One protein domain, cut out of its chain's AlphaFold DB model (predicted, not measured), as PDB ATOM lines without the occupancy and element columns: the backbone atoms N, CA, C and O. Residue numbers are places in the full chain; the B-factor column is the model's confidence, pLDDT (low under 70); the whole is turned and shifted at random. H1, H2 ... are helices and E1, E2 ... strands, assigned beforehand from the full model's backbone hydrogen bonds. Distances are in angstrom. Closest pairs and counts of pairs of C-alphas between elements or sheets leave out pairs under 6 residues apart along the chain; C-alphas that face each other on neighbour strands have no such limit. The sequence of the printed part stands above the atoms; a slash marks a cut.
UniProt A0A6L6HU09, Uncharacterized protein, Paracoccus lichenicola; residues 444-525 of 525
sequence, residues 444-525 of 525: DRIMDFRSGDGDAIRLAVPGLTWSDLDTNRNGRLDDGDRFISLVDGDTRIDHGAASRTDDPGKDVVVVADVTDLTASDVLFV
ATOM      1  N   ASP A 444      37.329 -27.686 -21.861       98.50
ATOM      2  CA  ASP A 444      38.161 -26.844 -21.022       98.50
ATOM      3  C   ASP A 444      39.408 -27.586 -20.558       98.50
ATOM      4  O   ASP A 444      39.444 -28.824 -20.456       98.50
ATOM      5  N   ARG A 445      40.454 -26.825 -20.253       98.50
ATOM      6  CA  ARG A 445      41.712 -27.360 -19.748       98.50
ATOM      7  C   ARG A 445      42.151 -26.613 -18.497       98.50
ATOM      8  O   ARG A 445      42.435 -25.428 -18.569       98.50
ATOM      9  N   ILE A 446      42.282 -27.338 -17.390       98.56
ATOM     10  CA  ILE A 446      42.923 -26.847 -16.166       98.56
ATOM     11  C   ILE A 446      44.411 -27.171 -16.249       98.56
ATOM     12  O   ILE A 446      44.777 -28.308 -16.574       98.56
ATOM     13  N   MET A 447      45.261 -26.189 -15.977       97.19
ATOM     14  CA  MET A 447      46.686 -26.254 -16.297       97.19
ATOM     15  C   MET A 447      47.606 -26.511 -15.100       97.19
ATOM     16  O   MET A 447      48.725 -26.980 -15.311       97.19
ATOM     17  N   ASP A 448      47.153 -26.254 -13.878       95.06
ATOM     18  CA  ASP A 448      47.980 -26.211 -12.662       95.06
ATOM     19  C   ASP A 448      47.315 -26.833 -11.422       95.06
ATOM     20  O   ASP A 448      47.791 -26.635 -10.308       95.06
ATOM     21  N   PHE A 449      46.289 -27.663 -11.627       97.12
ATOM     22  CA  PHE A 449      45.529 -28.316 -10.559       97.12
ATOM     23  C   PHE A 449      46.411 -29.056  -9.533       97.12
ATOM     24  O   PHE A 449      47.162 -29.982  -9.871       97.12
ATOM     25  N   ARG A 450      46.239 -28.732  -8.249       95.19
ATOM     26  CA  ARG A 450      46.968 -29.274  -7.097       95.19
ATOM     27  C   ARG A 450      46.024 -29.651  -5.951       95.19
ATOM     28  O   ARG A 450      45.808 -28.910  -5.001       95.19
ATOM     29  N   SER A 451      45.651 -30.934  -5.883       94.31
ATOM     30  CA  SER A 451      44.948 -31.524  -4.717       94.31
ATOM     31  C   SER A 451      45.603 -31.256  -3.351       94.31
ATOM     32  O   SER A 451      44.968 -31.422  -2.310       94.31
ATOM     33  N   GLY A 452      46.910 -30.975  -3.332       93.88
ATOM     34  CA  GLY A 452      47.656 -30.688  -2.108       93.88
ATOM     35  C   GLY A 452      47.347 -29.320  -1.505       93.88
ATOM     36  O   GLY A 452      47.458 -29.194  -0.282       93.88
ATOM     37  N   ASP A 453      46.953 -28.362  -2.341       94.75
ATOM     38  CA  ASP A 453      46.661 -26.984  -1.943       94.75
ATOM     39  C   ASP A 453      45.179 -26.846  -1.566       94.75
ATOM     40  O   ASP A 453      44.849 -26.277  -0.527       94.75
ATOM     41  N   GLY A 454      44.304 -27.577  -2.259       96.12
ATOM     42  CA  GLY A 454      42.894 -27.720  -1.890       96.12
ATOM     43  C   GLY A 454      41.942 -27.688  -3.075       96.12
ATOM     44  O   GLY A 454      40.728 -27.722  -2.858       96.12
ATOM     45  N   ASP A 455      42.492 -27.666  -4.286       98.38
ATOM     46  CA  ASP A 455      41.766 -27.446  -5.522       98.38
ATOM     47  C   ASP A 455      40.616 -28.429  -5.717       98.38
ATOM     48  O   ASP A 455      40.692 -29.629  -5.414       98.38
ATOM     49  N   ALA A 456      39.535 -27.917  -6.292       98.25
ATOM     50  CA  ALA A 456      38.314 -28.659  -6.509       98.25
ATOM     51  C   ALA A 456      37.731 -28.420  -7.903       98.25
ATOM     52  O   ALA A 456      37.428 -27.302  -8.313       98.25
ATOM     53  N   ILE A 457      37.428 -29.519  -8.587       98.62
ATOM     54  CA  ILE A 457      36.624 -29.538  -9.808       98.62
ATOM     55  C   ILE A 457      35.156 -29.634  -9.396       98.62
ATOM     56  O   ILE A 457      34.705 -30.644  -8.851       98.62
ATOM     57  N   ARG A 458      34.378 -28.589  -9.659       98.38
ATOM     58  CA  ARG A 458      32.959 -28.485  -9.304       98.38
ATOM     59  C   ARG A 458      32.084 -28.724 -10.526       98.38
ATOM     60  O   ARG A 458      31.947 -27.865 -11.390       98.38
ATOM     61  N   LEU A 459      31.425 -29.875 -10.565       97.44
ATOM     62  CA  LEU A 459      30.498 -30.235 -11.635       97.44
ATOM     63  C   LEU A 459      29.072 -29.812 -11.261       97.44
ATOM     64  O   LEU A 459      28.375 -30.500 -10.511       97.44
ATOM     65  N   ALA A 460      28.627 -28.687 -11.819       95.31
ATOM     66  CA  ALA A 460      27.289 -28.117 -11.656       95.31
ATOM     67  C   ALA A 460      26.277 -28.766 -12.621       95.31
ATOM     68  O   ALA A 460      25.574 -28.098 -13.387       95.31
ATOM     69  N   VAL A 461      26.217 -30.103 -12.618       93.56
ATOM     70  CA  VAL A 461      25.378 -30.896 -13.530       93.56
ATOM     71  C   VAL A 461      24.334 -31.688 -12.736       93.56
ATOM     72  O   VAL A 461      24.676 -32.661 -12.056       93.56
ATOM     73  N   PRO A 462      23.035 -31.336 -12.834       90.81
ATOM     74  CA  PRO A 462      21.997 -31.967 -12.029       90.81
ATOM     75  C   PRO A 462      21.937 -33.490 -12.187       90.81
ATOM     76  O   PRO A 462      21.681 -34.017 -13.269       90.81
ATOM     77  N   GLY A 463      22.090 -34.199 -11.067       90.69
ATOM     78  CA  GLY A 463      21.958 -35.655 -10.996       90.69
ATOM     79  C   GLY A 463      23.218 -36.443 -11.352       90.69
ATOM     80  O   GLY A 463      23.172 -37.668 -11.249       90.69
ATOM     81  N   LEU A 464      24.314 -35.778 -11.724       95.00
ATOM     82  CA  LEU A 464      25.625 -36.412 -11.837       95.00
ATOM     83  C   LEU A 464      26.193 -36.682 -10.436       95.00
ATOM     84  O   LEU A 464      26.056 -35.861  -9.529       95.00
ATOM     85  N   THR A 465      26.811 -37.843 -10.247       95.81
ATOM     86  CA  THR A 465      27.421 -38.242  -8.973       95.81
ATOM     87  C   THR A 465      28.793 -38.873  -9.181       95.81
ATOM     88  O   THR A 465      29.110 -39.347 -10.270       95.81
ATOM     89  N   TRP A 466      29.583 -38.986  -8.107       96.75
ATOM     90  CA  TRP A 466      30.891 -39.657  -8.147       96.75
ATOM     91  C   TRP A 466      30.825 -41.063  -8.756       96.75
ATOM     92  O   TRP A 466      31.680 -41.439  -9.544       96.75
ATOM     93  N   SER A 467      29.781 -41.837  -8.444       95.94
ATOM     94  CA  SER A 467      29.622 -43.205  -8.965       95.94
ATOM     95  C   SER A 467      29.342 -43.278 -10.469       95.94
ATOM     96  O   SER A 467      29.429 -44.368 -11.039       95.94
ATOM     97  N   ASP A 468      28.952 -42.166 -11.093       96.50
ATOM     98  CA  ASP A 468      28.791 -42.086 -12.543       96.50
ATOM     99  C   ASP A 468      30.141 -41.882 -13.247       96.50
ATOM    100  O   ASP A 468      30.289 -42.324 -14.387       96.50
ATOM    101  N   LEU A 469      31.116 -41.269 -12.560       97.06
ATOM    102  CA  LEU A 469      32.489 -41.079 -13.039       97.06
ATOM    103  C   LEU A 469      33.388 -42.276 -12.676       97.06
ATOM    104  O   LEU A 469      33.959 -42.884 -13.574       97.06
ATOM    105  N   ASP A 470      33.424 -42.683 -11.402       97.06
ATOM    106  CA  ASP A 470      34.129 -43.872 -10.880       97.06
ATOM    107  C   ASP A 470      33.272 -45.137 -11.092       97.06
ATOM    108  O   ASP A 470      32.674 -45.733 -10.183       97.06
ATOM    109  N   THR A 471      33.134 -45.514 -12.361       96.75
ATOM    110  CA  THR A 471      32.318 -46.642 -12.820       96.75
ATOM    111  C   THR A 471      32.837 -48.002 -12.355       96.75
ATOM    112  O   THR A 471      32.045 -48.949 -12.237       96.75
ATOM    113  N   ASN A 472      34.138 -48.120 -12.080       95.62
ATOM    114  CA  ASN A 472      34.747 -49.342 -11.563       95.62
ATOM    115  C   ASN A 472      34.759 -49.404 -10.013       95.62
ATOM    116  O   ASN A 472      34.904 -50.499  -9.452       95.62
ATOM    117  N   ARG A 473      34.471 -48.279  -9.336       95.75
ATOM    118  CA  ARG A 473      34.353 -48.095  -7.876       95.75
ATOM    119  C   ARG A 473      35.641 -48.369  -7.113       95.75
ATOM    120  O   ARG A 473      35.596 -48.931  -6.009       95.75
ATOM    121  N   ASN A 474      36.781 -48.034  -7.700       94.81
ATOM    122  CA  ASN A 474      38.081 -48.180  -7.053       94.81
ATOM    123  C   ASN A 474      38.476 -46.933  -6.232       94.81
ATOM    124  O   ASN A 474      39.449 -47.002  -5.476       94.81
ATOM    125  N   GLY A 475      37.683 -45.854  -6.308       95.38
ATOM    126  CA  GLY A 475      37.878 -44.605  -5.573       95.38
ATOM    127  C   GLY A 475      38.797 -43.594  -6.262       95.38
ATOM    128  O   GLY A 475      39.191 -42.626  -5.609       95.38
ATOM    129  N   ARG A 476      39.162 -43.818  -7.526       95.88
ATOM    130  CA  ARG A 476      40.015 -42.950  -8.347       95.88
ATOM    131  C   ARG A 476      39.442 -42.847  -9.755       95.88
ATOM    132  O   ARG A 476      38.813 -43.792 -10.206       95.88
ATOM    133  N   LEU A 477      39.680 -41.730 -10.435       96.56
ATOM    134  CA  LEU A 477      39.363 -41.604 -11.857       96.56
ATOM    135  C   LEU A 477      40.561 -42.075 -12.684       96.56
ATOM    136  O   LEU A 477      41.617 -41.447 -12.653       96.56
ATOM    137  N   ASP A 478      40.405 -43.185 -13.408       94.38
ATOM    138  CA  ASP A 478      41.463 -43.768 -14.243       94.38
ATOM    139  C   ASP A 478      40.940 -44.329 -15.581       94.38
ATOM    140  O   ASP A 478      39.762 -44.231 -15.914       94.38
ATOM    141  N   ASP A 479      41.820 -44.919 -16.397       92.94
ATOM    142  CA  ASP A 479      41.460 -45.502 -17.700       92.94
ATOM    143  C   ASP A 479      40.543 -46.740 -17.605       92.94
ATOM    144  O   ASP A 479      40.021 -47.221 -18.618       92.94
ATOM    145  N   GLY A 480      40.326 -47.259 -16.394       94.38
ATOM    146  CA  GLY A 480      39.329 -48.274 -16.096       94.38
ATOM    147  C   GLY A 480      37.905 -47.722 -16.044       94.38
ATOM    148  O   GLY A 480      36.960 -48.522 -16.040       94.38
ATOM    149  N   ASP A 481      37.732 -46.399 -16.015       97.00
ATOM    150  CA  ASP A 481      36.435 -45.745 -15.979       97.00
ATOM    151  C   ASP A 481      35.909 -45.351 -17.352       97.00
ATOM    152  O   ASP A 481      36.611 -44.858 -18.229       97.00
ATOM    153  N   ARG A 482      34.607 -45.564 -17.557       96.00
ATOM    154  CA  ARG A 482      33.989 -45.455 -18.885       96.00
ATOM    155  C   ARG A 482      34.107 -44.065 -19.522       96.00
ATOM    156  O   ARG A 482      34.109 -43.981 -20.750       96.00
ATOM    157  N   PHE A 483      34.088 -43.015 -18.709       96.75
ATOM    158  CA  PHE A 483      34.041 -41.618 -19.156       96.75
ATOM    159  C   PHE A 483      35.339 -40.866 -18.870       96.75
ATOM    160  O   PHE A 483      35.390 -39.650 -19.036       96.75
ATOM    161  N   ILE A 484      36.367 -41.600 -18.447       97.31
ATOM    162  CA  ILE A 484      37.676 -41.067 -18.117       97.31
ATOM    163  C   ILE A 484      38.680 -41.602 -19.134       97.31
ATOM    164  O   ILE A 484      38.602 -42.750 -19.578       97.31
ATOM    165  N   SER A 485      39.630 -40.766 -19.536       96.06
ATOM    166  CA  SER A 485      40.765 -41.223 -20.333       96.06
ATOM    167  C   SER A 485      42.036 -40.514 -19.909       96.06
ATOM    168  O   SER A 485      42.024 -39.293 -19.765       96.06
ATOM    169  N   LEU A 486      43.123 -41.275 -19.781       95.38
ATOM    170  CA  LEU A 486      44.452 -40.739 -19.518       95.38
ATOM    171  C   LEU A 486      45.226 -40.611 -20.833       95.38
ATOM    172  O   LEU A 486      45.417 -41.605 -21.541       95.38
ATOM    173  N   VAL A 487      45.650 -39.397 -21.184       92.88
ATOM    174  CA  VAL A 487      46.386 -39.122 -22.429       92.88
ATOM    175  C   VAL A 487      47.548 -38.194 -22.116       92.88
ATOM    176  O   VAL A 487      47.330 -37.097 -21.629       92.88
ATOM    177  N   ASP A 488      48.769 -38.645 -22.402       91.31
ATOM    178  CA  ASP A 488      50.004 -37.863 -22.239       91.31
ATOM    179  C   ASP A 488      50.258 -37.295 -20.826       91.31
ATOM    180  O   ASP A 488      51.038 -36.368 -20.680       91.31
ATOM    181  N   GLY A 489      49.677 -37.903 -19.784       91.88
ATOM    182  CA  GLY A 489      49.789 -37.435 -18.395       91.88
ATOM    183  C   GLY A 489      48.554 -36.683 -17.898       91.88
ATOM    184  O   GLY A 489      48.407 -36.518 -16.695       91.88
ATOM    185  N   ASP A 490      47.631 -36.331 -18.793       96.88
ATOM    186  CA  ASP A 490      46.400 -35.622 -18.451       96.88
ATOM    187  C   ASP A 490      45.261 -36.583 -18.089       96.88
ATOM    188  O   ASP A 490      45.090 -37.622 -18.743       96.88
ATOM    189  N   THR A 491      44.393 -36.176 -17.160       97.75
ATOM    190  CA  THR A 491      43.082 -36.806 -16.940       97.75
ATOM    191  C   THR A 491      42.009 -36.065 -17.719       97.75
ATOM    192  O   THR A 491      41.804 -34.873 -17.527       97.75
ATOM    193  N   ARG A 492      41.270 -36.769 -18.579       97.69
ATOM    194  CA  ARG A 492      40.110 -36.208 -19.290       97.69
ATOM    195  C   ARG A 492      38.823 -36.766 -18.715       97.69
ATOM    196  O   ARG A 492      38.681 -37.987 -18.665       97.69
ATOM    197  N   ILE A 493      37.891 -35.891 -18.359       97.62
ATOM    198  CA  ILE A 493      36.589 -36.236 -17.783       97.62
ATOM    199  C   ILE A 493      35.493 -35.786 -18.753       97.62
ATOM    200  O   ILE A 493      35.223 -34.595 -18.878       97.62
ATOM    201  N   ASP A 494      34.833 -36.730 -19.428       97.25
ATOM    202  CA  ASP A 494      33.671 -36.445 -20.289       97.25
ATOM    203  C   ASP A 494      32.386 -36.417 -19.446       97.25
ATOM    204  O   ASP A 494      31.614 -37.386 -19.375       97.25
ATOM    205  N   HIS A 495      32.182 -35.306 -18.736       95.50
ATOM    206  CA  HIS A 495      31.045 -35.159 -17.832       95.50
ATOM    207  C   HIS A 495      29.714 -35.002 -18.583       95.50
ATOM    208  O   HIS A 495      28.664 -35.377 -18.047       95.50
ATOM    209  N   GLY A 496      29.729 -34.516 -19.829       93.94
ATOM    210  CA  GLY A 496      28.548 -34.460 -20.695       93.94
ATOM    211  C   GLY A 496      28.003 -35.857 -21.009       93.94
ATOM    212  O   GLY A 496      26.810 -36.129 -20.819       93.94
ATOM    213  N   ALA A 497      28.886 -36.791 -21.386       94.69
ATOM    214  CA  ALA A 497      28.511 -38.185 -21.612       94.69
ATOM    215  C   ALA A 497      28.104 -38.908 -20.319       94.69
ATOM    216  O   ALA A 497      27.137 -39.682 -20.332       94.69
ATOM    217  N   ALA A 498      28.820 -38.669 -19.214       94.75
ATOM    218  CA  ALA A 498      28.547 -39.313 -17.928       94.75
ATOM    219  C   ALA A 498      27.155 -38.951 -17.387       94.75
ATOM    220  O   ALA A 498      26.391 -39.823 -16.963       94.75
ATOM    221  N   SER A 499      26.789 -37.673 -17.487       93.44
ATOM    222  CA  SER A 499      25.489 -37.145 -17.055       93.44
ATOM    223  C   SER A 499      24.364 -37.371 -18.072       93.44
ATOM    224  O   SER A 499      23.184 -37.270 -17.727       93.44
ATOM    225  N   ARG A 500      24.706 -37.726 -19.321       90.75
ATOM    226  CA  ARG A 500      23.778 -37.866 -20.461       90.75
ATOM    227  C   ARG A 500      23.057 -36.561 -20.805       90.75
ATOM    228  O   ARG A 500      21.938 -36.598 -21.326       90.75
ATOM    229  N   THR A 501      23.662 -35.422 -20.483       85.69
ATOM    230  CA  THR A 501      23.109 -34.102 -20.804       85.69
ATOM    231  C   THR A 501      23.522 -33.607 -22.182       85.69
ATOM    232  O   THR A 501      22.821 -32.734 -22.711       85.69
ATOM    233  N   ASP A 502      24.594 -34.174 -22.750       84.25
ATOM    234  CA  ASP A 502      25.120 -33.859 -24.080       84.25
ATOM    235  C   ASP A 502      25.722 -35.093 -24.790       84.25
ATOM    236  O   ASP A 502      25.817 -36.188 -24.221       84.25
ATOM    237  N   ASP A 503      26.078 -34.919 -26.063       88.12
ATOM    238  CA  ASP A 503      26.784 -35.907 -26.870       88.12
ATOM    239  C   ASP A 503      28.229 -36.106 -26.361       88.12
ATOM    240  O   ASP A 503      28.866 -35.157 -25.901       88.12
ATOM    241  N   PRO A 504      28.798 -37.321 -26.484       90.44
ATOM    242  CA  PRO A 504      30.170 -37.579 -26.059       90.44
ATOM    243  C   PRO A 504      31.202 -36.643 -26.698       90.44
ATOM    244  O   PRO A 504      31.183 -36.407 -27.912       90.44
ATOM    245  N   GLY A 505      32.139 -36.165 -25.881       90.06
ATOM    246  CA  GLY A 505      33.221 -35.273 -26.285       90.06
ATOM    247  C   GLY A 505      32.800 -33.821 -26.520       90.06
ATOM    248  O   GLY A 505      33.530 -33.102 -27.214       90.06
ATOM    249  N   LYS A 506      31.619 -33.417 -26.040       92.19
ATOM    250  CA  LYS A 506      31.146 -32.027 -26.073       92.19
ATOM    251  C   LYS A 506      31.556 -31.261 -24.835       92.19
ATOM    252  O   LYS A 506      32.286 -30.298 -24.996       92.19
ATOM    253  N   ASP A 507      31.143 -31.746 -23.670       95.94
ATOM    254  CA  ASP A 507      31.521 -31.162 -22.393       95.94
ATOM    255  C   ASP A 507      32.587 -32.041 -21.721       95.94
ATOM    256  O   ASP A 507      32.282 -33.132 -21.215       95.94
ATOM    257  N   VAL A 508      33.843 -31.606 -21.807       97.38
ATOM    258  CA  VAL A 508      35.023 -32.347 -21.354       97.38
ATOM    259  C   VAL A 508      35.953 -31.402 -20.613       97.38
ATOM    260  O   VAL A 508      36.435 -30.457 -21.215       97.38
ATOM    261  N   VAL A 509      36.311 -31.735 -19.376       98.06
ATOM    262  CA  VAL A 509      37.430 -31.073 -18.692       98.06
ATOM    263  C   VAL A 509      38.685 -31.933 -18.805       98.06
ATOM    264  O   VAL A 509      38.652 -33.152 -18.590       98.06
ATOM    265  N   VAL A 510      39.796 -31.307 -19.178       98.31
ATOM    266  CA  VAL A 510      41.130 -31.904 -19.193       98.31
ATOM    267  C   VAL A 510      41.943 -31.313 -18.051       98.31
ATOM    268  O   VAL A 510      42.193 -30.118 -18.025       98.31
ATOM    269  N   VAL A 511      42.390 -32.157 -17.131       98.31
ATOM    270  CA  VAL A 511      43.265 -31.766 -16.023       98.31
ATOM    271  C   VAL A 511      44.688 -32.125 -16.411       98.31
ATOM    272  O   VAL A 511      45.009 -33.311 -16.564       98.31
ATOM    273  N   ALA A 512      45.503 -31.105 -16.659       97.31
ATOM    274  CA  ALA A 512      46.863 -31.266 -17.144       97.31
ATOM    275  C   ALA A 512      47.750 -31.960 -16.105       97.31
ATOM    276  O   ALA A 512      47.696 -31.621 -14.930       97.31
ATOM    277  N   ASP A 513      48.564 -32.926 -16.540       95.56
ATOM    278  CA  ASP A 513      49.600 -33.577 -15.716       95.56
ATOM    279  C   ASP A 513      49.129 -34.206 -14.376       95.56
ATOM    280  O   ASP A 513      49.941 -34.522 -13.500       95.56
ATOM    281  N   VAL A 514      47.828 -34.478 -14.230       95.25
ATOM    282  CA  VAL A 514      47.220 -35.147 -13.067       95.25
ATOM    283  C   VAL A 514      46.587 -36.465 -13.510       95.25
ATOM    284  O   VAL A 514      45.878 -36.510 -14.511       95.25
ATOM    285  N   THR A 515      46.808 -37.558 -12.762       92.38
ATOM    286  CA  THR A 515      46.317 -38.914 -13.127       92.38
ATOM    287  C   THR A 515      45.637 -39.692 -11.999       92.38
ATOM    288  O   THR A 515      45.244 -40.841 -12.199       92.38
ATOM    289  N   ASP A 516      45.513 -39.120 -10.801       87.00
ATOM    290  CA  ASP A 516      45.058 -39.827  -9.601       87.00
ATOM    291  C   ASP A 516      43.961 -39.096  -8.816       87.00
ATOM    292  O   ASP A 516      43.857 -39.275  -7.601       87.00
ATOM    293  N   LEU A 517      43.096 -38.360  -9.524       97.00
ATOM    294  CA  LEU A 517      41.936 -37.666  -8.955       97.00
ATOM    295  C   LEU A 517      41.038 -38.609  -8.143       97.00
ATOM    296  O   LEU A 517      40.717 -39.730  -8.553       97.00
ATOM    297  N   THR A 518      40.584 -38.116  -6.999       96.62
ATOM    298  CA  THR A 518      39.767 -38.819  -6.012       96.62
ATOM    299  C   THR A 518      38.471 -38.061  -5.715       96.62
ATOM    300  O   THR A 518      38.222 -36.963  -6.207       96.62
ATOM    301  N   ALA A 519      37.617 -38.648  -4.875       94.69
ATOM    302  CA  ALA A 519      36.331 -38.054  -4.521       94.69
ATOM    303  C   ALA A 519      36.430 -36.737  -3.725       94.69
ATOM    304  O   ALA A 519      35.409 -36.072  -3.570       94.69
ATOM    305  N   SER A 520      37.598 -36.381  -3.174       95.31
ATOM    306  CA  SER A 520      37.799 -35.057  -2.563       95.31
ATOM    307  C   SER A 520      38.047 -33.964  -3.594       95.31
ATOM    308  O   SER A 520      37.697 -32.823  -3.330       95.31
ATOM    309  N   ASP A 521      38.597 -34.333  -4.751       97.56
ATOM    310  CA  ASP A 521      39.017 -33.407  -5.805       97.56
ATOM    311  C   ASP A 521      37.850 -33.033  -6.730       97.56
ATOM    312  O   ASP A 521      37.900 -32.029  -7.431       97.56
ATOM    313  N   VAL A 522      36.782 -33.840  -6.747       97.62
ATOM    314  CA  VAL A 522      35.606 -33.625  -7.603       97.62
ATOM    315  C   VAL A 522      34.345 -33.480  -6.761       97.62
ATOM    316  O   VAL A 522      33.853 -34.435  -6.150       97.62
ATOM    317  N   LEU A 523      33.787 -32.275  -6.775       96.88
ATOM    318  CA  LEU A 523      32.590 -31.892  -6.040       96.88
ATOM    319  C   LEU A 523      31.393 -31.759  -6.987       96.88
ATOM    320  O   LEU A 523      31.517 -31.341  -8.135       96.88
ATOM    321  N   PHE A 524      30.205 -32.084  -6.484       95.12
ATOM    322  CA  PHE A 524      28.943 -31.975  -7.219       95.12
ATOM    323  C   PHE A 524      28.080 -30.933  -6.513       95.12
ATOM    324  O   PHE A 524      27.846 -31.064  -5.306       95.12
ATOM    325  N   VAL A 525      27.656 -29.898  -7.242       87.75
ATOM    326  CA  VAL A 525      26.978 -28.710  -6.688       87.75
ATOM    327  C   VAL A 525      25.580 -28.498  -7.249       87.75
ATOM    328  O   VAL A 525      25.330 -28.879  -8.416       87.75
TER     329      VAL A 525
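Overview. This is residues 444 to 525 of the 525 residues of an uncharacterized protein of Paracoccus lichenicola (UniProt A0A6L6HU09). With little regular structure, a small sheet of E1, E5, E4 and E3, in that order and mixed, makes one side of a rounded body; the parallel pair E2 and E6 makes another, with short helices H1 and H2 toward one end. The 82 printed residues have 31 in named elements, E1 E2 H1 E3 E4 H2 E5 E6, class mixed. The whole is compact, radius of gyration of the C-alphas 11.5 A, spans 30 by 25 by 24 A.

Along the chain. E1 is residues 444 to 446, from C-alpha 444 at (38.161, -26.844, -21.022). E5 is 508 to 511, 9.8 A; E4 490 to 493 and E3 484 to 487, 9.9 A each. E2 is 456 to 459, 9.5 A; E6 is 522 to 524, ending at C-alpha 524 (28.943, -31.975, -7.219). H1 is 466 to 469, H2 495 to 499.

Arrangement. E1 and E5 are parallel, N 446 and O 510 2.9 A apart. E5 and E4 are antiparallel, N 511 and O 491 2.8 A apart. Hairpin E3 and E4 has N 492 and O 485 at 2.9 A. H2 only grazes this sheet and touches H1, closest C-alphas Asp 468 and Ala 498, 6.1 A. E2 and E6 have N 459 and O 523 at 2.8 A. In H2 every O i to N i+4 pair is within hydrogen-bond range; H1 is too short for one.

Size, cuts and confidence. The printed part has no cut. The link H1 to E3 is long, 14 residues. No printed residue is under 70 in pLDDT.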